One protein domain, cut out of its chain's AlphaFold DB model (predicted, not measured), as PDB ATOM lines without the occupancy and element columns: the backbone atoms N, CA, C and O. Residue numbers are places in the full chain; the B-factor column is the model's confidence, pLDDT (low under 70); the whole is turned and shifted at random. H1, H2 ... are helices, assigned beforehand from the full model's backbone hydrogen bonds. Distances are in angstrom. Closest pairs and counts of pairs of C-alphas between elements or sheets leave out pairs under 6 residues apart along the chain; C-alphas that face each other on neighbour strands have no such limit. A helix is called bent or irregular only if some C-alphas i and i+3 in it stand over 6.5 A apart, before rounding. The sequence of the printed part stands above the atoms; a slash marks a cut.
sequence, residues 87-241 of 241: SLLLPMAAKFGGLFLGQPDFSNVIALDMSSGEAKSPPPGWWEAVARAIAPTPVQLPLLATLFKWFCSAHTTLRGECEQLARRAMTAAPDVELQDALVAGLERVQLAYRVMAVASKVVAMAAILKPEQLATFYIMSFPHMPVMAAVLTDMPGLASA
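What this domain is: This is residues 87 to 241 of the 241 residues of an uncharacterized protein of Monoraphidium neglectum (UniProt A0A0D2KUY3). What shape do these atoms make? A long helical hairpin of H4 and H5 makes the longest axis, and the other five helices gather over the half of it where H4 begins and H5 ends. There H1 runs side by side with the later part of H5, while the short helices H3, H6 and H7 make a small head. What is it made of? The printed part has 155 residues with seven named helices, H1 to H7 in chain order, and no named strand, and its class is all helix. How large and how dense is it? It is only just compact, close to loose, with a radius of gyration of the C-alphas of 17.7 A, and it is only just elongated, with spans of 54 by 36 by 31 A.

How they stand to each other: What does the first helix meet? H1, residues 87 to 102, touches residues 191 to 206 of H5, residues 176 to 208, at a shallow tilt of 11 degrees, opposite ways; the closest C-alphas, of Gly 97 and Val 198, are 5.6 A apart. H1 and H2, residues 106 to 109, only just touch, only at the corner, with 3 pairs of C-alphas within 8 A; the closest, of Phe 100 and Phe 106, are 5.7 A apart. What does H3 meet? H3, residues 126 to 134, touches H6, residues 211 to 221, at a shallow tilt of 19 degrees, opposite ways; the closest C-alphas, of Ile 134 and Gln 213, are 5.0 A apart. It is about perpendicular, at 80 degrees, to H7, residues 228 to 233, which it touches; the closest C-alphas, of Trp 127 and Val 231, are 4.9 A apart. How does the hairpin stand? H4, residues 140 to 171, and H5 form a hairpin at a shallow tilt of 8 degrees; their closest C-alphas, of Gln 140 and Ile 208, are 6.2 A apart. Residues 144 to 148 of H4 touch H7, with the closest C-alphas, of Phe 148 and Ala 229, 7.0 A apart. What do the backbones show? Every O i to N i+4 pair is within hydrogen-bond range in H3, H4, H6 and H7, against 11 of 12 in H1 and 28 of 29 in H5; H2 is too short for such a pair.

Where its parts are: Where does the first helix begin? C-alpha 87 of H1 is at (-9.559, -10.579, -33.297), and H1 is 23.5 A long. H1 is only just irregular, with C-alphas 87 and 90 6.6 A apart. Where are the long helices? H4 begins with C-alpha 140 at (9.012, -22.035, -36.735) and is 46.6 A long; H5 ends with C-alpha 208 at (5.727, -18.271, -33.063) and is 46.7 A long.

The domain as a whole: How far does it reach? The two C-alphas farthest apart, of Pro 138 and Pro 174, are 56.3 A apart. Is it whole and sure? The printed part has no cut, and the link from H2 to H3, 16 residues, is long. Mean pLDDT of the printed part is 86.9, with residues 239 to 241 under 70.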
ATOM      1  N   SER A  87      -9.359 -11.595 -34.340       78.44
ATOM      2  CA  SER A  87      -9.559 -10.579 -33.297       78.44
ATOM      3  C   SER A  87      -9.998 -11.163 -31.942       78.44
ATOM      4  O   SER A  87      -9.746 -10.557 -30.899       78.44
ATOM      5  N   LEU A  88     -10.598 -12.361 -31.934       82.44
ATOM      6  CA  LEU A  88     -11.066 -13.049 -30.725       82.44
ATOM      7  C   LEU A  88     -10.012 -13.971 -30.095       82.44
ATOM      8  O   LEU A  88     -10.080 -14.231 -28.890       82.44
ATOM      9  N   LEU A  89      -9.025 -14.439 -30.866       76.94
ATOM     10  CA  LEU A  89      -8.020 -15.399 -30.389       76.94
ATOM     11  C   LEU A  89      -7.149 -14.830 -29.267       76.94
ATOM     12  O   LEU A  89      -6.903 -15.517 -28.277       76.94
ATOM     13  N   LEU A  90      -6.705 -13.576 -29.390       75.44
ATOM     14  CA  LEU A  90      -5.834 -12.958 -28.389       75.44
ATOM     15  C   LEU A  90      -6.562 -12.706 -27.050       75.44
ATOM     16  O   LEU A  90      -6.041 -13.140 -26.021       75.44
ATOM     17  N   PRO A  91      -7.770 -12.103 -27.011       82.19
ATOM     18  CA  PRO A  91      -8.555 -12.008 -25.780       82.19
ATOM     19  C   PRO A  91      -8.871 -13.370 -25.159       82.19
ATOM     20  O   PRO A  91      -8.837 -13.509 -23.938       82.19
ATOM     21  N   MET A  92      -9.165 -14.382 -25.980       82.50
ATOM     22  CA  MET A  92      -9.407 -15.744 -25.506       82.50
ATOM     23  C   MET A  92      -8.149 -16.335 -24.856       82.50
ATOM     24  O   MET A  92      -8.217 -16.810 -23.725       82.50
ATOM     25  N   ALA A  93      -6.992 -16.246 -25.516       78.69
ATOM     26  CA  ALA A  93      -5.715 -16.718 -24.981       78.69
ATOM     27  C   ALA A  93      -5.320 -15.977 -23.692       78.69
ATOM     28  O   ALA A  93      -4.885 -16.610 -22.729       78.69
ATOM     29  N   ALA A  94      -5.531 -14.660 -23.632       82.00
ATOM     30  CA  ALA A  94      -5.290 -13.860 -22.434       82.00
ATOM     31  C   ALA A  94      -6.211 -14.273 -21.275       82.00
ATOM     32  O   ALA A  94      -5.739 -14.434 -20.151       82.00
ATOM     33  N   LYS A  95      -7.503 -14.514 -21.542       86.25
ATOM     34  CA  LYS A  95      -8.447 -15.043 -20.544       86.25
ATOM     35  C   LYS A  95      -8.032 -16.428 -20.061       86.25
ATOM     36  O   LYS A  95      -8.039 -16.661 -18.859       86.25
ATOM     37  N   PHE A  96      -7.609 -17.316 -20.960       82.50
ATOM     38  CA  PHE A  96      -7.068 -18.622 -20.583       82.50
ATOM     39  C   PHE A  96      -5.821 -18.497 -19.705       82.50
ATOM     40  O   PHE A  96      -5.727 -19.185 -18.692       82.50
ATOM     41  N   GLY A  97      -4.895 -17.597 -20.045       83.88
ATOM     42  CA  GLY A  97      -3.729 -17.296 -19.214       83.88
ATOM     43  C   GLY A  97      -4.127 -16.774 -17.833       83.88
ATOM     44  O   GLY A  97      -3.634 -17.268 -16.823       83.88
ATOM     45  N   GLY A  98      -5.075 -15.836 -17.777       85.56
ATOM     46  CA  GLY A  98      -5.612 -15.294 -16.529       85.56
ATOM     47  C   GLY A  98      -6.284 -16.354 -15.655       85.56
ATOM     48  O   GLY A  98      -6.015 -16.406 -14.460       85.56
ATOM     49  N   LEU A  99      -7.095 -17.239 -16.243       86.62
ATOM     50  CA  LEU A  99      -7.700 -18.372 -15.534       86.62
ATOM     51  C   LEU A  99      -6.627 -19.319 -14.993       86.62
ATOM     52  O   LEU A  99      -6.679 -19.697 -13.830       86.62
ATOM     53  N   PHE A 100      -5.611 -19.640 -15.793       81.81
ATOM     54  CA  PHE A 100      -4.527 -20.525 -15.372       81.81
ATOM     55  C   PHE A 100      -3.714 -19.956 -14.196       81.81
ATOM     56  O   PHE A 100      -3.260 -20.709 -13.337       81.81
ATOM     57  N   LEU A 101      -3.539 -18.632 -14.130       83.94
ATOM     58  CA  LEU A 101      -2.840 -17.965 -13.026       83.94
ATOM     59  C   LEU A 101      -3.732 -17.766 -11.795       83.94
ATOM     60  O   LEU A 101      -3.283 -17.983 -10.672       83.94
ATOM     61  N   GLY A 102      -4.981 -17.346 -12.002       84.62
ATOM     62  CA  GLY A 102      -5.889 -16.917 -10.939       84.62
ATOM     63  C   GLY A 102      -6.750 -18.023 -10.332       84.62
ATOM     64  O   GLY A 102      -7.260 -17.840  -9.235       84.62
ATOM     65  N   GLN A 103      -6.916 -19.157 -11.017       85.25
ATOM     66  CA  GLN A 103      -7.770 -20.263 -10.582       85.25
ATOM     67  C   GLN A 103      -6.923 -21.542 -10.468       85.25
ATOM     68  O   GLN A 103      -6.657 -22.185 -11.485       85.25
ATOM     69  N   PRO A 104      -6.467 -21.932  -9.258       77.75
ATOM     70  CA  PRO A 104      -5.621 -23.116  -9.059       77.75
ATOM     71  C   PRO A 104      -6.207 -24.392  -9.686       77.75
ATOM     72  O   PRO A 104      -5.495 -25.161 -10.342       77.75
ATOM     73  N   ASP A 105      -7.527 -24.554  -9.582       78.88
ATOM     74  CA  ASP A 105      -8.251 -25.717 -10.096       78.88
ATOM     75  C   ASP A 105      -8.451 -25.703 -11.614       78.88
ATOM     76  O   ASP A 105      -8.843 -26.717 -12.190       78.88
ATOM     77  N   PHE A 106      -8.141 -24.600 -12.302       83.12
ATOM     78  CA  PHE A 106      -8.257 -24.534 -13.760       83.12
ATOM     79  C   PHE A 106      -7.335 -25.538 -14.463       83.12
ATOM     80  O   PHE A 106      -7.650 -26.035 -15.542       83.12
ATOM     81  N   SER A 107      -6.219 -25.904 -13.829       78.88
ATOM     82  CA  SER A 107      -5.341 -26.976 -14.306       78.88
ATOM     83  C   SER A 107      -6.067 -28.324 -14.438       78.88
ATOM     84  O   SER A 107      -5.788 -29.072 -15.373       78.88
ATOM     85  N   ASN A 108      -7.063 -28.601 -13.588       81.62
ATOM     86  CA  ASN A 108      -7.869 -29.821 -13.662       81.62
ATOM     87  C   ASN A 108      -8.762 -29.853 -14.904       81.62
ATOM     88  O   ASN A 108      -8.983 -30.926 -15.458       81.62
ATOM     89  N   VAL A 109      -9.219 -28.691 -15.380       83.31
ATOM     90  CA  VAL A 109     -10.042 -28.574 -16.596       83.31
ATOM     91  C   VAL A 109      -9.279 -29.062 -17.828       83.31
ATOM     92  O   VAL A 109      -9.875 -29.579 -18.764       83.31
ATOM     93  N   ILE A 110      -7.948 -28.962 -17.825       82.94
ATOM     94  CA  ILE A 110      -7.112 -29.384 -18.957       82.94
ATOM     95  C   ILE A 110      -7.084 -30.905 -19.121       82.94
ATOM     96  O   ILE A 110      -6.858 -31.393 -20.226       82.94
ATOM     97  N   ALA A 111      -7.343 -31.647 -18.046       83.19
ATOM     98  CA  ALA A 111      -7.445 -33.100 -18.086       83.19
ATOM     99  C   ALA A 111      -8.836 -33.595 -18.524       83.19
ATOM    100  O   ALA A 111      -9.014 -34.799 -18.706       83.19
ATOM    101  N   LEU A 112      -9.819 -32.697 -18.668       87.19
ATOM    102  CA  LEU A 112     -11.184 -33.068 -19.024       87.19
ATOM    103  C   LEU A 112     -11.361 -33.162 -20.540       87.19
ATOM    104  O   LEU A 112     -10.892 -32.320 -21.309       87.19
ATOM    105  N   ASP A 113     -12.109 -34.174 -20.957       90.50
ATOM    106  CA  ASP A 113     -12.781 -34.189 -22.247       90.50
ATOM    107  C   ASP A 113     -13.992 -33.252 -22.146       90.50
ATOM    108  O   ASP A 113     -14.918 -33.486 -21.373       90.50
ATOM    109  N   MET A 114     -13.984 -32.161 -22.913       90.25
ATOM    110  CA  MET A 114     -15.007 -31.115 -22.814       90.25
ATOM    111  C   MET A 114     -16.391 -31.566 -23.299       90.25
ATOM    112  O   MET A 114     -17.374 -30.882 -23.024       90.25
ATOM    113  N   SER A 115     -16.483 -32.680 -24.030       93.25
ATOM    114  CA  SER A 115     -17.761 -33.220 -24.505       93.25
ATOM    115  C   SER A 115     -18.453 -34.090 -23.456       93.25
ATOM    116  O   SER A 115     -19.679 -34.086 -23.373       93.25
ATOM    117  N   SER A 116     -17.675 -34.798 -22.633       93.12
ATOM    118  CA  SER A 116     -18.179 -35.695 -21.581       93.12
ATOM    119  C   SER A 116     -18.089 -35.105 -20.172       93.12
ATOM    120  O   SER A 116     -18.823 -35.526 -19.284       93.12
ATOM    121  N   GLY A 117     -17.199 -34.133 -19.951       90.50
ATOM    122  CA  GLY A 117     -16.865 -33.605 -18.628       90.50
ATOM    123  C   GLY A 117     -16.006 -34.549 -17.779       90.50
ATOM    124  O   GLY A 117     -15.724 -34.237 -16.624       90.50
ATOM    125  N   GLU A 118     -15.578 -35.689 -18.327       92.31
ATOM    126  CA  GLU A 118     -14.790 -36.693 -17.616       92.31
ATOM    127  C   GLU A 118     -13.290 -36.485 -17.826       92.31
ATOM    128  O   GLU A 118     -12.839 -36.028 -18.879       92.31
ATOM    129  N   ALA A 119     -12.491 -36.859 -16.824       88.38
ATOM    130  CA  ALA A 119     -11.042 -36.898 -16.961       88.38
ATOM    131  C   ALA A 119     -10.658 -38.057 -17.888       88.38
ATOM    132  O   ALA A 119     -10.706 -39.223 -17.494       88.38
ATOM    133  N   LYS A 120     -10.300 -37.733 -19.131       88.06
ATOM    134  CA  LYS A 120     -10.041 -38.724 -20.172       88.06
ATOM    135  C   LYS A 120      -8.859 -38.306 -21.030       88.06
ATOM    136  O   LYS A 120      -8.838 -37.221 -21.611       88.06
ATOM    137  N   SER A 121      -7.887 -39.206 -21.142       86.81
ATOM    138  CA  SER A 121      -6.757 -39.019 -22.044       86.81
ATOM    139  C   SER A 121      -7.217 -39.040 -23.508       86.81
ATOM    140  O   SER A 121      -8.088 -39.841 -23.864       86.81
ATOM    141  N   PRO A 122      -6.616 -38.209 -24.374       89.50
ATOM    142  CA  PRO A 122      -6.855 -38.276 -25.809       89.50
ATOM    143  C   PRO A 122      -6.498 -39.653 -26.384       89.50
ATOM    144  O   PRO A 122      -5.584 -40.308 -25.869       89.50
ATOM    145  N   PRO A 123      -7.168 -40.100 -27.461       92.38
ATOM    146  CA  PRO A 123      -6.781 -41.315 -28.168       92.38
ATOM    147  C   PRO A 123      -5.316 -41.268 -28.649       92.38
ATOM    148  O   PRO A 123      -4.800 -40.188 -28.952       92.38
ATOM    149  N   PRO A 124      -4.633 -42.421 -28.783       90.88
ATOM    150  CA  PRO A 124      -3.298 -42.470 -29.380       90.88
ATOM    151  C   PRO A 124      -3.255 -41.806 -30.767       90.88
ATOM    152  O   PRO A 124      -4.168 -41.986 -31.571       90.88
ATOM    153  N   GLY A 125      -2.199 -41.035 -31.047       91.12
ATOM    154  CA  GLY A 125      -2.020 -40.316 -32.320       91.12
ATOM    155  C   GLY A 125      -2.833 -39.020 -32.460       91.12
ATOM    156  O   GLY A 125      -2.717 -38.336 -33.477       91.12
ATOM    157  N   TRP A 126      -3.631 -38.648 -31.452       94.25
ATOM    158  CA  TRP A 126      -4.416 -37.411 -31.471       94.25
ATOM    159  C   TRP A 126      -3.533 -36.168 -31.624       94.25
ATOM    160  O   TRP A 126      -3.738 -35.356 -32.525       94.25
ATOM    161  N   TRP A 127      -2.508 -36.031 -30.778       92.75
ATOM    162  CA  TRP A 127      -1.629 -34.861 -30.799       92.75
ATOM    163  C   TRP A 127      -0.727 -34.814 -32.031       92.75
ATOM    164  O   TRP A 127      -0.478 -33.725 -32.540       92.75
ATOM    165  N   GLU A 128      -0.342 -35.964 -32.581       91.19
ATOM    166  CA  GLU A 128       0.318 -36.055 -33.887       91.19
ATOM    167  C   GLU A 128      -0.572 -35.502 -35.016       91.19
ATOM    168  O   GLU A 128      -0.113 -34.744 -35.873       91.19
ATOM    169  N   ALA A 129      -1.871 -35.828 -35.011       93.44
ATOM    170  CA  ALA A 129      -2.821 -35.282 -35.978       93.44
ATOM    171  C   ALA A 129      -2.966 -33.759 -35.838       93.44
ATOM    172  O   ALA A 129      -2.951 -33.048 -36.846       93.44
ATOM    173  N   VAL A 130      -3.026 -33.253 -34.602       93.50
ATOM    174  CA  VAL A 130      -3.027 -31.811 -34.313       93.50
ATOM    175  C   VAL A 130      -1.732 -31.153 -34.808       93.50
ATOM    176  O   VAL A 130      -1.791 -30.136 -35.499       93.50
ATOM    177  N   ALA A 131      -0.566 -31.742 -34.528       91.44
ATOM    178  CA  ALA A 131       0.735 -31.230 -34.957       91.44
ATOM    179  C   ALA A 131       0.840 -31.136 -36.487       91.44
ATOM    180  O   ALA A 131       1.272 -30.109 -37.016       91.44
ATOM    181  N   ARG A 132       0.384 -32.174 -37.204       93.38
ATOM    182  CA  ARG A 132       0.318 -32.169 -38.673       93.38
ATOM    183  C   ARG A 132      -0.621 -31.090 -39.204       93.38
ATOM    184  O   ARG A 132      -0.268 -30.419 -40.166       93.38
ATOM    185  N   ALA A 133      -1.785 -30.906 -38.581       94.38
ATOM    186  CA  ALA A 133      -2.769 -29.918 -39.018       94.38
ATOM    187  C   ALA A 133      -2.284 -28.471 -38.830       94.38
ATOM    188  O   ALA A 133      -2.534 -27.621 -39.683       94.38
ATOM    189  N   ILE A 134      -1.554 -28.187 -37.746       94.56
ATOM    190  CA  ILE A 134      -0.926 -26.874 -37.511       94.56
ATOM    191  C   ILE A 134       0.109 -26.551 -38.600       94.56
ATOM    192  O   ILE A 134       0.305 -25.379 -38.925       94.56
ATOM    193  N   ALA A 135       0.766 -27.577 -39.152       94.81
ATOM    194  CA  ALA A 135       1.777 -27.478 -40.204       94.81
ATOM    195  C   ALA A 135       2.802 -26.342 -39.963       94.81
ATOM    196  O   ALA A 135       2.832 -25.357 -40.713       94.81
ATOM    197  N   PRO A 136       3.631 -26.422 -38.902       92.06
ATOM    198  CA  PRO A 136       4.658 -25.418 -38.643       92.06
ATOM    199  C   PRO A 136       5.624 -25.280 -39.824       92.06
ATOM    200  O   PRO A 136       6.031 -26.260 -40.444       92.06
ATOM    201  N   THR A 137       6.020 -24.048 -40.124       95.00
ATOM    202  CA  THR A 137       7.002 -23.758 -41.174       95.00
ATOM    203  C   THR A 137       8.415 -24.179 -40.743       95.00
ATOM    204  O   THR A 137       8.698 -24.225 -39.541       95.00
ATOM    205  N   PRO A 138       9.353 -24.383 -41.690       94.19
ATOM    206  CA  PRO A 138      10.748 -24.697 -41.363       94.19
ATOM    207  C   PRO A 138      11.426 -23.677 -40.437       94.19
ATOM    208  O   PRO A 138      12.305 -24.043 -39.665       94.19
ATOM    209  N   VAL A 139      11.001 -22.409 -40.477       95.19
ATOM    210  CA  VAL A 139      11.513 -21.347 -39.592       95.19
ATOM    211  C   VAL A 139      10.926 -21.446 -38.177       95.19
ATOM    212  O   VAL A 139      11.610 -21.144 -37.205       95.19
ATOM    213  N   GLN A 140       9.675 -21.891 -38.036       93.94
ATOM    214  CA  GLN A 140       9.012 -22.035 -36.735       93.94
ATOM    215  C   GLN A 140       9.519 -23.250 -35.951       93.94
ATOM    216  O   GLN A 140       9.642 -23.167 -34.732       93.94
ATOM    217  N   LEU A 141       9.831 -24.358 -36.629       91.88
ATOM    218  CA  LEU A 141      10.277 -25.606 -35.994       91.88
ATOM    219  C   LEU A 141      11.439 -25.431 -34.993       91.88
ATOM    220  O   LEU A 141      11.269 -25.846 -33.846       91.88
ATOM    221  N   PRO A 142      12.578 -24.790 -35.327       89.88
ATOM    222  CA  PRO A 142      13.669 -24.610 -34.364       89.88
ATOM    223  C   PRO A 142      13.289 -23.703 -33.180       89.88
ATOM    224  O   PRO A 142      13.779 -23.905 -32.067       89.88
ATOM    225  N   LEU A 143      12.388 -22.732 -33.381       92.75
ATOM    226  CA  LEU A 143      11.884 -21.871 -32.303       92.75
ATOM    227  C   LEU A 143      10.995 -22.664 -31.339       92.75
ATOM    228  O   LEU A 143      11.173 -22.579 -30.124       92.75
ATOM    229  N   LEU A 144      10.083 -23.479 -31.879       90.69
ATOM    230  CA  LEU A 144       9.236 -24.383 -31.101       90.69
ATOM    231  C   LEU A 144      10.074 -25.420 -30.345       90.69
ATOM    232  O   LEU A 144       9.835 -25.646 -29.160       90.69
ATOM    233  N   ALA A 145      11.096 -25.992 -30.988       88.19
ATOM    234  CA  ALA A 145      12.022 -26.931 -30.362       88.19
ATOM    235  C   ALA A 145      12.789 -26.287 -29.197       88.19
ATOM    236  O   ALA A 145      12.880 -26.862 -28.113       88.19
ATOM    237  N   THR A 146      13.298 -25.067 -29.389       90.69
ATOM    238  CA  THR A 146      14.009 -24.317 -28.341       90.69
ATOM    239  C   THR A 146      13.091 -24.005 -27.163       90.69
ATOM    240  O   THR A 146      13.454 -24.249 -26.011       90.69
ATOM    241  N   LEU A 147      11.877 -23.523 -27.443       90.06
ATOM    242  CA  LEU A 147      10.869 -23.254 -26.422       90.06
ATOM    243  C   LEU A 147      10.519 -24.521 -25.633       90.06
ATOM    244  O   LEU A 147      10.396 -24.476 -24.409       90.06
ATOM    245  N   PHE A 148      10.389 -25.656 -26.319       88.62
ATOM    246  CA  PHE A 148      10.076 -26.930 -25.689       88.62
ATOM    247  C   PHE A 148      11.212 -27.450 -24.809       88.62
ATOM    248  O   PHE A 148      10.961 -27.868 -23.679       88.62
ATOM    249  N   LYS A 149      12.462 -27.364 -25.283       88.06
ATOM    250  CA  LYS A 149      13.662 -27.702 -24.500       88.06
ATOM    251  C   LYS A 149      13.733 -26.856 -23.226       88.06
ATOM    252  O   LYS A 149      13.933 -27.399 -22.140       88.06
ATOM    253  N   TRP A 150      13.498 -25.545 -23.337       92.00
ATOM    254  CA  TRP A 150      13.422 -24.651 -22.177       92.00
ATOM    255  C   TRP A 150      12.302 -25.054 -21.209       92.00
ATOM    256  O   TRP A 150      12.558 -25.200 -20.016       92.00
ATOM    257  N   PHE A 151      11.089 -25.293 -21.716       89.50
ATOM    258  CA  PHE A 151       9.946 -25.706 -20.901       89.50
ATOM    259  C   PHE A 151      10.224 -27.013 -20.147       89.50
ATOM    260  O   PHE A 151       9.988 -27.087 -18.944       89.50
ATOM    261  N   CYS A 152      10.777 -28.026 -20.823       87.00
ATOM    262  CA  CYS A 152      11.128 -29.306 -20.205       87.00
ATOM    263  C   CYS A 152      12.204 -29.148 -19.123       87.00
ATOM    264  O   CYS A 152      12.104 -29.763 -18.058       87.00
ATOM    265  N   SER A 153      13.216 -28.315 -19.377       90.25
ATOM    266  CA  SER A 153      14.273 -28.011 -18.408       90.25
ATOM    267  C   SER A 153      13.703 -27.336 -17.158       90.25
ATOM    268  O   SER A 153      13.876 -27.832 -16.046       90.25
ATOM    269  N   ALA A 154      12.935 -26.260 -17.335       90.62
ATOM    270  CA  ALA A 154      12.324 -25.532 -16.231       90.62
ATOM    271  C   ALA A 154      11.321 -26.399 -15.447       90.62
ATOM    272  O   ALA A 154      11.323 -26.378 -14.217       90.62
ATOM    273  N   HIS A 155      10.537 -27.235 -16.136       88.31
ATOM    274  CA  HIS A 155       9.660 -28.215 -15.496       88.31
ATOM    275  C   HIS A 155      10.435 -29.197 -14.614       88.31
ATOM    276  O   HIS A 155      10.063 -29.420 -13.465       88.31
ATOM    277  N   THR A 156      11.530 -29.756 -15.135       88.62
ATOM    278  CA  THR A 156      12.372 -30.714 -14.405       88.62
ATOM    279  C   THR A 156      12.949 -30.086 -13.135       88.62
ATOM    280  O   THR A 156      12.909 -30.704 -12.072       88.62
ATOM    281  N   THR A 157      13.418 -28.837 -13.216       91.94
ATOM    282  CA  THR A 157      13.919 -28.086 -12.053       91.94
ATOM    283  C   THR A 157      12.833 -27.878 -10.998       91.94
ATOM    284  O   THR A 157      13.022 -28.258  -9.843       91.94
ATOM    285  N   LEU A 158      11.671 -27.340 -11.389       90.00
ATOM    286  CA  LEU A 158      10.562 -27.073 -10.464       90.00
ATOM    287  C   LEU A 158      10.029 -28.356  -9.815       90.00
ATOM    288  O   LEU A 158       9.707 -28.375  -8.627       90.00
ATOM    289  N   ARG A 159       9.986 -29.452 -10.574       86.00
ATOM    290  CA  ARG A 159       9.654 -30.773 -10.046       86.00
ATOM    291  C   ARG A 159      10.668 -31.222  -8.996       86.00
ATOM    292  O   ARG A 159      10.265 -31.653  -7.920       86.00
ATOM    293  N   GLY A 160      11.964 -31.098  -9.281       90.00
ATOM    294  CA  GLY A 160      13.021 -31.449  -8.334       90.00
ATOM    295  C   GLY A 160      12.908 -30.676  -7.017       90.00
ATOM    296  O   GLY A 160      13.053 -31.264  -5.944       90.00
ATOM    297  N   GLU A 161      12.581 -29.383  -7.079       92.62
ATOM    298  CA  GLU A 161      12.288 -28.571  -5.891       92.62
ATOM    299  C   GLU A 161      11.054 -29.080  -5.138       92.62
ATOM    300  O   GLU A 161      11.080 -29.228  -3.914       92.62
ATOM    301  N   CYS A 162       9.985 -29.416  -5.862       87.81
ATOM    302  CA  CYS A 162       8.768 -29.948  -5.266       87.81
ATOM    303  C   CYS A 162       9.002 -31.289  -4.552       87.81
ATOM    304  O   CYS A 162       8.599 -31.465  -3.401       87.81
ATOM    305  N   GLU A 163       9.724 -32.216  -5.184       87.12
ATOM    306  CA  GLU A 163      10.104 -33.504  -4.595       87.12
ATOM    307  C   GLU A 163      10.991 -33.326  -3.353       87.12
ATOM    308  O   GLU A 163      10.872 -34.072  -2.378       87.12
ATOM    309  N   GLN A 164      11.888 -32.335  -3.349       89.62
ATOM    310  CA  GLN A 164      12.685 -31.994  -2.167       89.62
ATOM    311  C   GLN A 164      11.816 -31.471  -1.019       89.62
ATOM    312  O   GLN A 164      11.975 -31.934   0.112       89.62
ATOM    313  N   LEU A 165      10.880 -30.557  -1.291       87.12
ATOM    314  CA  LEU A 165       9.939 -30.047  -0.289       87.12
ATOM    315  C   LEU A 165       9.055 -31.166   0.272       87.12
ATOM    316  O   LEU A 165       8.920 -31.289   1.489       87.12
ATOM    317  N   ALA A 166       8.526 -32.031  -0.594       82.88
ATOM    318  CA  ALA A 166       7.723 -33.180  -0.191       82.88
ATOM    319  C   ALA A 166       8.520 -34.156   0.691       82.88
ATOM    320  O   ALA A 166       8.026 -34.589   1.731       82.88
ATOM    321  N   ARG A 167       9.775 -34.467   0.331       86.12
ATOM    322  CA  ARG A 167      10.659 -35.300   1.167       86.12
ATOM    323  C   ARG A 167      10.897 -34.683   2.540       86.12
ATOM    324  O   ARG A 167      10.739 -35.381   3.535       86.12
ATOM    325  N   ARG A 168      11.204 -33.384   2.602       88.94
ATOM    326  CA  ARG A 168      11.384 -32.664   3.873       88.94
ATOM    327  C   ARG A 168      10.127 -32.706   4.737       88.94
ATOM    328  O   ARG A 168      10.240 -32.919   5.937       88.94
ATOM    329  N   ALA A 169       8.948 -32.558   4.132       84.06
ATOM    330  CA  ALA A 169       7.670 -32.639   4.836       84.06
ATOM    331  C   ALA A 169       7.411 -34.024   5.447       84.06
ATOM    332  O   ALA A 169       6.869 -34.105   6.544       84.06
ATOM    333  N   MET A 170       7.820 -35.102   4.769       83.19
ATOM    334  CA  MET A 170       7.665 -36.470   5.281       83.19
ATOM    335  C   MET A 170       8.613 -36.794   6.442       83.19
ATOM    336  O   MET A 170       8.286 -37.639   7.267       83.19
ATOM    337  N   THR A 171       9.784 -36.154   6.502       88.62
ATOM    338  CA  THR A 171      10.788 -36.390   7.556       88.62
ATOM    339  C   THR A 171      10.720 -35.386   8.705       88.62
ATOM    340  O   THR A 171      11.411 -35.561   9.706       88.62
ATOM    341  N   ALA A 172       9.953 -34.305   8.554       82.75
ATOM    342  CA  ALA A 172       9.812 -33.281   9.575       82.75
ATOM    343  C   ALA A 172       9.093 -33.846  10.807       82.75
ATOM    344  O   ALA A 172       8.027 -34.455  10.698       82.75
ATOM    345  N   ALA A 173       9.654 -33.589  11.990       84.75
ATOM    346  CA  ALA A 173       8.920 -33.715  13.244       84.75
ATOM    347  C   ALA A 173       7.655 -32.822  13.203       84.75
ATOM    348  O   ALA A 173       7.567 -31.934  12.348       84.75
ATOM    349  N   PRO A 174       6.664 -33.032  14.088       87.56
ATOM    350  CA  PRO A 174       5.478 -32.180  14.193       87.56
ATOM    351  C   PRO A 174       5.819 -30.768  14.715       87.56
ATOM    352  O   PRO A 174       5.446 -30.377  15.814       87.56
ATOM    353  N   ASP A 175       6.539 -30.015  13.894       90.88
ATOM    354  CA  ASP A 175       6.913 -28.617  14.036       90.88
ATOM    355  C   ASP A 175       6.026 -27.800  13.089       90.88
ATOM    356  O   ASP A 175       6.056 -27.997  11.869       90.88
ATOM    357  N   VAL A 176       5.183 -26.947  13.669       87.31
ATOM    358  CA  VAL A 176       4.189 -26.146  12.942       87.31
ATOM    359  C   VAL A 176       4.869 -25.091  12.068       87.31
ATOM    360  O   VAL A 176       4.505 -24.947  10.905       87.31
ATOM    361  N   GLU A 177       5.910 -24.423  12.570       91.25
ATOM    362  CA  GLU A 177       6.604 -23.368  11.821       91.25
ATOM    363  C   GLU A 177       7.292 -23.940  10.578       91.25
ATOM    364  O   GLU A 177       7.215 -23.379   9.480       91.25
ATOM    365  N   LEU A 178       7.924 -25.109  10.724       87.75
ATOM    366  CA  LEU A 178       8.520 -25.815   9.595       87.75
ATOM    367  C   LEU A 178       7.462 -26.247   8.569       87.75
ATOM    368  O   LEU A 178       7.714 -26.179   7.365       87.75
ATOM    369  N   GLN A 179       6.287 -26.693   9.014       84.88
ATOM    370  CA  GLN A 179       5.200 -27.092   8.115       84.88
ATOM    371  C   GLN A 179       4.654 -25.909   7.322       84.88
ATOM    372  O   GLN A 179       4.522 -26.027   6.104       84.88
ATOM    373  N   ASP A 180       4.425 -24.769   7.968       86.12
ATOM    374  CA  ASP A 180       3.974 -23.545   7.303       86.12
ATOM    375  C   ASP A 180       4.994 -23.084   6.255       86.12
ATOM    376  O   ASP A 180       4.643 -22.772   5.113       86.12
ATOM    377  N   ALA A 181       6.288 -23.136   6.590       90.94
ATOM    378  CA  ALA A 181       7.356 -22.813   5.650       90.94
ATOM    379  C   ALA A 181       7.392 -23.761   4.436       90.94
ATOM    380  O   ALA A 181       7.680 -23.327   3.313       90.94
ATOM    381  N   LEU A 182       7.103 -25.052   4.638       86.44
ATOM    382  CA  LEU A 182       7.036 -26.051   3.568       86.44
ATOM    383  C   LEU A 182       5.809 -25.850   2.673       86.44
ATOM    384  O   LEU A 182       5.949 -25.926   1.452       86.44
ATOM    385  N   VAL A 183       4.644 -25.543   3.252       86.25
ATOM    386  CA  VAL A 183       3.419 -25.210   2.503       86.25
ATOM    387  C   VAL A 183       3.645 -23.963   1.653       86.25
ATOM    388  O   VAL A 183       3.488 -24.024   0.435       86.25
ATOM    389  N   ALA A 184       4.146 -22.878   2.248       87.75
ATOM    390  CA  ALA A 184       4.480 -21.660   1.512       87.75
ATOM    391  C   ALA A 184       5.529 -21.919   0.412       87.75
ATOM    392  O   ALA A 184       5.510 -21.295  -0.650       87.75
ATOM    393  N   GLY A 185       6.465 -22.844   0.645       89.69
ATOM    394  CA  GLY A 185       7.408 -23.314  -0.370       89.69
ATOM    395  C   GLY A 185       6.718 -23.981  -1.558       89.69
ATOM    396  O   GLY A 185       7.003 -23.629  -2.703       89.69
ATOM    397  N   LEU A 186       5.791 -24.904  -1.297       86.81
ATOM    398  CA  LEU A 186       5.031 -25.599  -2.338       86.81
ATOM    399  C   LEU A 186       4.172 -24.630  -3.153       86.81
ATOM    400  O   LEU A 186       4.176 -24.706  -4.380       86.81
ATOM    401  N   GLU A 187       3.500 -23.686  -2.499       85.06
ATOM    402  CA  GLU A 187       2.700 -22.657  -3.171       85.06
ATOM    403  C   GLU A 187       3.547 -21.802  -4.121       85.06
ATOM    404  O   GLU A 187       3.137 -21.541  -5.257       85.06
ATOM    405  N   ARG A 188       4.764 -21.417  -3.704       91.12
ATOM    406  CA  ARG A 188       5.704 -20.686  -4.568       91.12
ATOM    407  C   ARG A 188       6.121 -21.504  -5.787       91.12
ATOM    408  O   ARG A 188       6.096 -20.973  -6.895       91.12
ATOM    409  N   VAL A 189       6.465 -22.781  -5.608       89.38
ATOM    410  CA  VAL A 189       6.844 -23.671  -6.723       89.38
ATOM    411  C   VAL A 189       5.669 -23.864  -7.689       89.38
ATOM    412  O   VAL A 189       5.843 -23.768  -8.904       89.38
ATOM    413  N   GLN A 190       4.451 -24.049  -7.176       86.06
ATOM    414  CA  GLN A 190       3.244 -24.161  -8.000       86.06
ATOM    415  C   GLN A 190       2.926 -22.867  -8.757       86.06
ATOM    416  O   GLN A 190       2.502 -22.906  -9.913       86.06
ATOM    417  N   LEU A 191       3.110 -21.702  -8.131       86.94
ATOM    418  CA  LEU A 191       2.966 -20.420  -8.815       86.94
ATOM    419  C   LEU A 191       4.013 -20.267  -9.926       86.94
ATOM    420  O   LEU A 191       3.648 -19.922 -11.048       86.94
ATOM    421  N   ALA A 192       5.280 -20.578  -9.646       91.25
ATOM    422  CA  ALA A 192       6.356 -20.531 -10.633       91.25
ATOM    423  C   ALA A 192       6.071 -21.453 -11.829       91.25
ATOM    424  O   ALA A 192       6.200 -21.029 -12.979       91.25
ATOM    425  N   TYR A 193       5.585 -22.671 -11.571       88.56
ATOM    426  CA  TYR A 193       5.133 -23.588 -12.614       88.56
ATOM    427  C   TYR A 193       4.017 -22.978 -13.469       88.56
ATOM    428  O   TYR A 193       4.091 -23.010 -14.699       88.56
ATOM    429  N   ARG A 194       2.999 -22.377 -12.837       86.06
ATOM    430  CA  ARG A 194       1.878 -21.774 -13.566       86.06
ATOM    431  C   ARG A 194       2.310 -20.606 -14.441       86.06
ATOM    432  O   ARG A 194       1.918 -20.539 -15.604       86.06
ATOM    433  N   VAL A 195       3.157 -19.731 -13.909       89.12
ATOM    434  CA  VAL A 195       3.740 -18.611 -14.656       89.12
ATOM    435  C   VAL A 195       4.555 -19.118 -15.842       89.12
ATOM    436  O   VAL A 195       4.354 -18.646 -16.958       89.12
ATOM    437  N   MET A 196       5.413 -20.120 -15.639       91.38
ATOM    438  CA  MET A 196       6.203 -20.739 -16.705       91.38
ATOM    439  C   MET A 196       5.312 -21.347 -17.800       91.38
ATOM    440  O   MET A 196       5.558 -21.121 -18.984       91.38
ATOM    441  N   ALA A 197       4.267 -22.092 -17.429       86.50
ATOM    442  CA  ALA A 197       3.348 -22.713 -18.382       86.50
ATOM    443  C   ALA A 197       2.547 -21.677 -19.188       86.50
ATOM    444  O   ALA A 197       2.344 -21.847 -20.390       86.50
ATOM    445  N   VAL A 198       2.115 -20.582 -18.557       86.44
ATOM    446  CA  VAL A 198       1.441 -19.481 -19.260       86.44
ATOM    447  C   VAL A 198       2.413 -18.740 -20.166       86.44
ATOM    448  O   VAL A 198       2.076 -18.493 -21.320       86.44
ATOM    449  N   ALA A 199       3.626 -18.442 -19.698       86.19
ATOM    450  CA  ALA A 199       4.652 -17.804 -20.515       86.19
ATOM    451  C   ALA A 199       4.994 -18.652 -21.749       86.19
ATOM    452  O   ALA A 199       5.028 -18.121 -22.859       86.19
ATOM    453  N   SER A 200       5.159 -19.972 -21.590       86.12
ATOM    454  CA  SER A 200       5.430 -20.872 -22.718       86.12
ATOM    455  C   SER A 200       4.283 -20.871 -23.728       86.12
ATOM    456  O   SER A 200       4.518 -20.721 -24.926       86.12
ATOM    457  N   LYS A 201       3.033 -20.950 -23.253       83.19
ATOM    458  CA  LYS A 201       1.843 -20.868 -24.107       83.19
ATOM    459  C   LYS A 201       1.755 -19.533 -24.833       83.19
ATOM    460  O   LYS A 201       1.550 -19.536 -26.039       83.19
ATOM    461  N   VAL A 202       1.929 -18.408 -24.145       82.25
ATOM    462  CA  VAL A 202       1.854 -17.075 -24.757       82.25
ATOM    463  C   VAL A 202       2.932 -16.910 -25.823       82.25
ATOM    464  O   VAL A 202       2.613 -16.495 -26.931       82.25
ATOM    465  N   VAL A 203       4.179 -17.296 -25.544       77.69
ATOM    466  CA  VAL A 203       5.260 -17.225 -26.539       77.69
ATOM    467  C   VAL A 203       4.957 -18.127 -27.739       77.69
ATOM    468  O   VAL A 203       5.015 -17.661 -28.876       77.69
ATOM    469  N   ALA A 204       4.562 -19.386 -27.514       78.06
ATOM    470  CA  ALA A 204       4.201 -20.298 -28.601       78.06
ATOM    471  C   ALA A 204       3.050 -19.747 -29.461       78.06
ATOM    472  O   ALA A 204       3.143 -19.724 -30.687       78.06
ATOM    473  N   MET A 205       1.971 -19.297 -28.819       79.25
ATOM    474  CA  MET A 205       0.717 -18.929 -29.479       79.25
ATOM    475  C   MET A 205       0.742 -17.539 -30.112       79.25
ATOM    476  O   MET A 205       0.114 -17.352 -31.146       79.25
ATOM    477  N   ALA A 206       1.418 -16.567 -29.495       77.50
ATOM    478  CA  ALA A 206       1.384 -15.174 -29.939       77.50
ATOM    479  C   ALA A 206       2.615 -14.762 -30.754       77.50
ATOM    480  O   ALA A 206       2.511 -13.849 -31.567       77.50
ATOM    481  N   ALA A 207       3.773 -15.397 -30.530       86.69
ATOM    482  CA  ALA A 207       5.023 -14.990 -31.174       86.69
ATOM    483  C   ALA A 207       5.497 -15.962 -32.261       86.69
ATOM    484  O   ALA A 207       6.145 -15.528 -33.211       86.69
ATOM    485  N   ILE A 208       5.206 -17.262 -32.131       92.31
ATOM    486  CA  ILE A 208       5.727 -18.271 -33.063       92.31
ATOM    487  C   ILE A 208       4.673 -18.682 -34.092       92.31
ATOM    488  O   ILE A 208       4.961 -18.674 -35.288       92.31
ATOM    489  N   LEU A 209       3.468 -19.053 -33.655       92.12
ATOM    490  CA  LEU A 209       2.401 -19.497 -34.553       92.12
ATOM    491  C   LEU A 209       1.689 -18.320 -35.230       92.12
ATOM    492  O   LEU A 209       1.463 -17.275 -34.627       92.12
ATOM    493  N   LYS A 210       1.286 -18.519 -36.488       91.75
ATOM    494  CA  LYS A 210       0.359 -17.609 -37.169       91.75
ATOM    495  C   LYS A 210      -1.045 -17.732 -36.558       91.75
ATOM    496  O   LYS A 210      -1.387 -18.812 -36.065       91.75
ATOM    497  N   PRO A 211      -1.895 -16.696 -36.647       89.38
ATOM    498  CA  PRO A 211      -3.266 -16.767 -36.144       89.38
ATOM    499  C   PRO A 211      -4.072 -17.956 -36.684       89.38
ATOM    500  O   PRO A 211      -4.797 -18.599 -35.929       89.38
ATOM    501  N   GLU A 212      -3.908 -18.307 -37.961       90.31
ATOM    502  CA  GLU A 212      -4.610 -19.434 -38.587       90.31
ATOM    503  C   GLU A 212      -4.136 -20.773 -38.011       90.31
ATOM    504  O   GLU A 212      -4.942 -21.651 -37.719       90.31
ATOM    505  N   GLN A 213      -2.829 -20.910 -37.775       93.06
ATOM    506  CA  GLN A 213      -2.246 -22.093 -37.139       93.06
ATOM    507  C   GLN A 213      -2.735 -22.243 -35.695       93.06
ATOM    508  O   GLN A 213      -3.016 -23.353 -35.241       93.06
ATOM    509  N   LEU A 214      -2.877 -21.124 -34.979       90.25
ATOM    510  CA  LEU A 214      -3.438 -21.105 -33.635       90.25
ATOM    511  C   LEU A 214      -4.918 -21.508 -33.633       90.25
ATOM    512  O   LEU A 214      -5.323 -22.316 -32.802       90.25
ATOM    513  N   ALA A 215      -5.720 -20.994 -34.567       90.06
ATOM    514  CA  ALA A 215      -7.115 -21.406 -34.713       90.06
ATOM    515  C   ALA A 215      -7.221 -22.916 -34.974       90.06
ATOM    516  O   ALA A 215      -7.959 -23.607 -34.272       90.06
ATOM    517  N   THR A 216      -6.419 -23.440 -35.907       92.25
ATOM    518  CA  THR A 216      -6.337 -24.879 -36.187       92.25
ATOM    519  C   THR A 216      -5.959 -25.675 -34.944       92.25
ATOM    520  O   THR A 216      -6.576 -26.702 -34.678       92.25
ATOM    521  N   PHE A 217      -5.006 -25.197 -34.138       91.62
ATOM    522  CA  PHE A 217      -4.642 -25.852 -32.883       91.62
ATOM    523  C   PHE A 217      -5.842 -26.004 -31.940       91.62
ATOM    524  O   PHE A 217      -6.081 -27.103 -31.444       91.62
ATOM    525  N   TYR A 218      -6.626 -24.944 -31.720       90.25
ATOM    526  CA  TYR A 218      -7.817 -25.014 -30.865       90.25
ATOM    527  C   TYR A 218      -8.905 -25.921 -31.450       90.25
ATOM    528  O   TYR A 218      -9.441 -26.761 -30.730       90.25
ATOM    529  N   ILE A 219      -9.202 -25.783 -32.746       92.56
ATOM    530  CA  ILE A 219     -10.252 -26.558 -33.426       92.56
ATOM    531  C   ILE A 219      -9.920 -28.049 -33.402       92.56
ATOM    532  O   ILE A 219     -10.750 -28.858 -33.001       92.56
ATOM    533  N   MET A 220      -8.694 -28.412 -33.781       95.00
ATOM    534  CA  MET A 220      -8.267 -29.810 -33.866       95.00
ATOM    535  C   MET A 220      -8.043 -30.447 -32.494       95.00
ATOM    536  O   MET A 220      -8.047 -31.668 -32.386       95.00
ATOM    537  N   SER A 221      -7.836 -29.647 -31.442       93.19
ATOM    538  CA  SER A 221      -7.715 -30.184 -30.084       93.19
ATOM    539  C   SER A 221      -9.058 -30.675 -29.541       93.19
ATOM    540  O   SER A 221      -9.062 -31.625 -28.762       93.19
ATOM    541  N   PHE A 222     -10.183 -30.082 -29.962       93.69
ATOM    542  CA  PHE A 222     -11.517 -30.428 -29.462       93.69
ATOM    543  C   PHE A 222     -11.857 -31.916 -29.689       93.69
ATOM    544  O   PHE A 222     -11.753 -32.384 -30.822       93.69
ATOM    545  N   PRO A 223     -12.318 -32.659 -28.660       94.06
ATOM    546  CA  PRO A 223     -12.883 -32.173 -27.393       94.06
ATOM    547  C   PRO A 223     -11.872 -31.999 -26.253       94.06
ATOM    548  O   PRO A 223     -12.259 -31.642 -25.143       94.06
ATOM    549  N   HIS A 224     -10.589 -32.237 -26.494       91.94
ATOM    550  CA  HIS A 224      -9.553 -32.113 -25.479       91.94
ATOM    551  C   HIS A 224      -9.019 -30.682 -25.402       91.94
ATOM    552  O   HIS A 224      -8.933 -29.953 -26.393       91.94
ATOM    553  N   MET A 225      -8.640 -30.262 -24.197       88.00
ATOM    554  CA  MET A 225      -8.022 -28.954 -24.021       88.00
ATOM    555  C   MET A 225      -6.646 -28.908 -24.700       88.00
ATOM    556  O   MET A 225      -5.861 -29.843 -24.554       88.00
ATOM    557  N   PRO A 226      -6.302 -27.817 -25.402       85.25
ATOM    558  CA  PRO A 226      -5.031 -27.704 -26.104       85.25
ATOM    559  C   PRO A 226      -3.821 -27.787 -25.158       85.25
ATOM    560  O   PRO A 226      -3.583 -26.895 -24.327       85.25
ATOM    561  N   VAL A 227      -2.997 -28.827 -25.338       85.50
ATOM    562  CA  VAL A 227      -1.738 -29.030 -24.606       85.50
ATOM    563  C   VAL A 227      -0.550 -28.936 -25.562       85.50
ATOM    564  O   VAL A 227      -0.181 -29.899 -26.224       85.50
ATOM    565  N   MET A 228       0.096 -27.765 -25.599       82.69
ATOM    566  CA  MET A 228       1.226 -27.506 -26.504       82.69
ATOM    567  C   MET A 228       2.388 -28.491 -26.297       82.69
ATOM    568  O   MET A 228       2.960 -28.966 -27.265       82.69
ATOM    569  N   ALA A 229       2.705 -28.858 -25.051       82.44
ATOM    570  CA  ALA A 229       3.762 -29.833 -24.768       82.44
ATOM    571  C   ALA A 229       3.500 -31.208 -25.417       82.44
ATOM    572  O   ALA A 229       4.431 -31.839 -25.914       82.44
ATOM    573  N   ALA A 230       2.237 -31.646 -25.467       83.56
ATOM    574  CA  ALA A 230       1.860 -32.906 -26.097       83.56
ATOM    575  C   ALA A 230       1.978 -32.823 -27.628       83.56
ATOM    576  O   ALA A 230       2.557 -33.701 -28.254       83.56
ATOM    577  N   VAL A 231       1.538 -31.710 -28.221       82.19
ATOM    578  CA  VAL A 231       1.702 -31.448 -29.662       82.19
ATOM    579  C   VAL A 231       3.171 -31.400 -30.076       82.19
ATOM    580  O   VAL A 231       3.530 -31.951 -31.109       82.19
ATOM    581  N   LEU A 232       4.026 -30.747 -29.285       82.44
ATOM    582  CA  LEU A 232       5.453 -30.614 -29.596       82.44
ATOM    583  C   LEU A 232       6.204 -31.941 -29.489       82.44
ATOM    584  O   LEU A 232       7.175 -32.144 -30.211       82.44
ATOM    585  N   THR A 233       5.735 -32.848 -28.638       82.12
ATOM    586  CA  THR A 233       6.281 -34.204 -28.531       82.12
ATOM    587  C   THR A 233       6.055 -35.004 -29.809       82.12
ATOM    588  O   THR A 233       6.977 -35.642 -30.308       82.12
ATOM    589  N   ASP A 234       4.843 -34.929 -30.353       80.69
ATOM    590  CA  ASP A 234       4.438 -35.705 -31.527       80.69
ATOM    591  C   ASP A 234       4.734 -34.968 -32.846       80.69
ATOM    592  O   ASP A 234       4.303 -35.383 -33.923       80.69
ATOM    593  N   MET A 235       5.452 -33.843 -32.787       83.19
ATOM    594  CA  MET A 235       5.725 -33.011 -33.951       83.19
ATOM    595  C   MET A 235       6.834 -33.623 -34.824       83.19
ATOM    596  O   MET A 235       7.976 -33.762 -34.369       83.19
ATOM    597  N   PRO A 236       6.558 -33.929 -36.108       76.94
ATOM    598  CA  PRO A 236       7.569 -34.469 -37.010       76.94
ATOM    599  C   PRO A 236       8.757 -33.510 -37.170       76.94
ATOM    600  O   PRO A 236       8.578 -32.312 -37.381       76.94
ATOM    601  N   GLY A 237       9.979 -34.045 -37.095       71.69
ATOM    602  CA  GLY A 237      11.218 -33.281 -37.288       71.69
ATOM    603  C   GLY A 237      11.737 -32.544 -36.048       71.69
ATOM    604  O   GLY A 237      12.840 -31.999 -36.095       71.69
ATOM    605  N   LEU A 238      11.009 -32.565 -34.924       73.00
ATOM    606  CA  LEU A 238      11.462 -31.915 -33.689       73.00
ATOM    607  C   LEU A 238      12.591 -32.698 -32.994       73.00
ATOM    608  O   LEU A 238      13.475 -32.096 -32.398       73.00
ATOM    609  N   ALA A 239      12.608 -34.029 -33.129       68.62
ATOM    610  CA  ALA A 239      13.670 -34.891 -32.593       68.62
ATOM    611  C   ALA A 239      15.010 -34.767 -33.348       68.62
ATOM    612  O   ALA A 239      16.054 -35.140 -32.819       68.62
ATOM    613  N   SER A 240      14.988 -34.257 -34.583       64.50
ATOM    614  CA  SER A 240      16.182 -34.047 -35.413       64.50
ATOM    615  C   SER A 240      16.799 -32.648 -35.281       64.50
ATOM    616  O   SER A 240      17.817 -32.389 -35.921       64.50
ATOM    617  N   ALA A 241      16.183 -31.755 -34.496       57.16
ATOM    618  CA  ALA A 241      16.578 -30.355 -34.313       57.16
ATOM    619  C   ALA A 241      17.116 -30.082 -32.895       57.16
ATOM    620  O   ALA A 241      18.028 -29.244 -32.734       57.16
TER     621      ALA A 241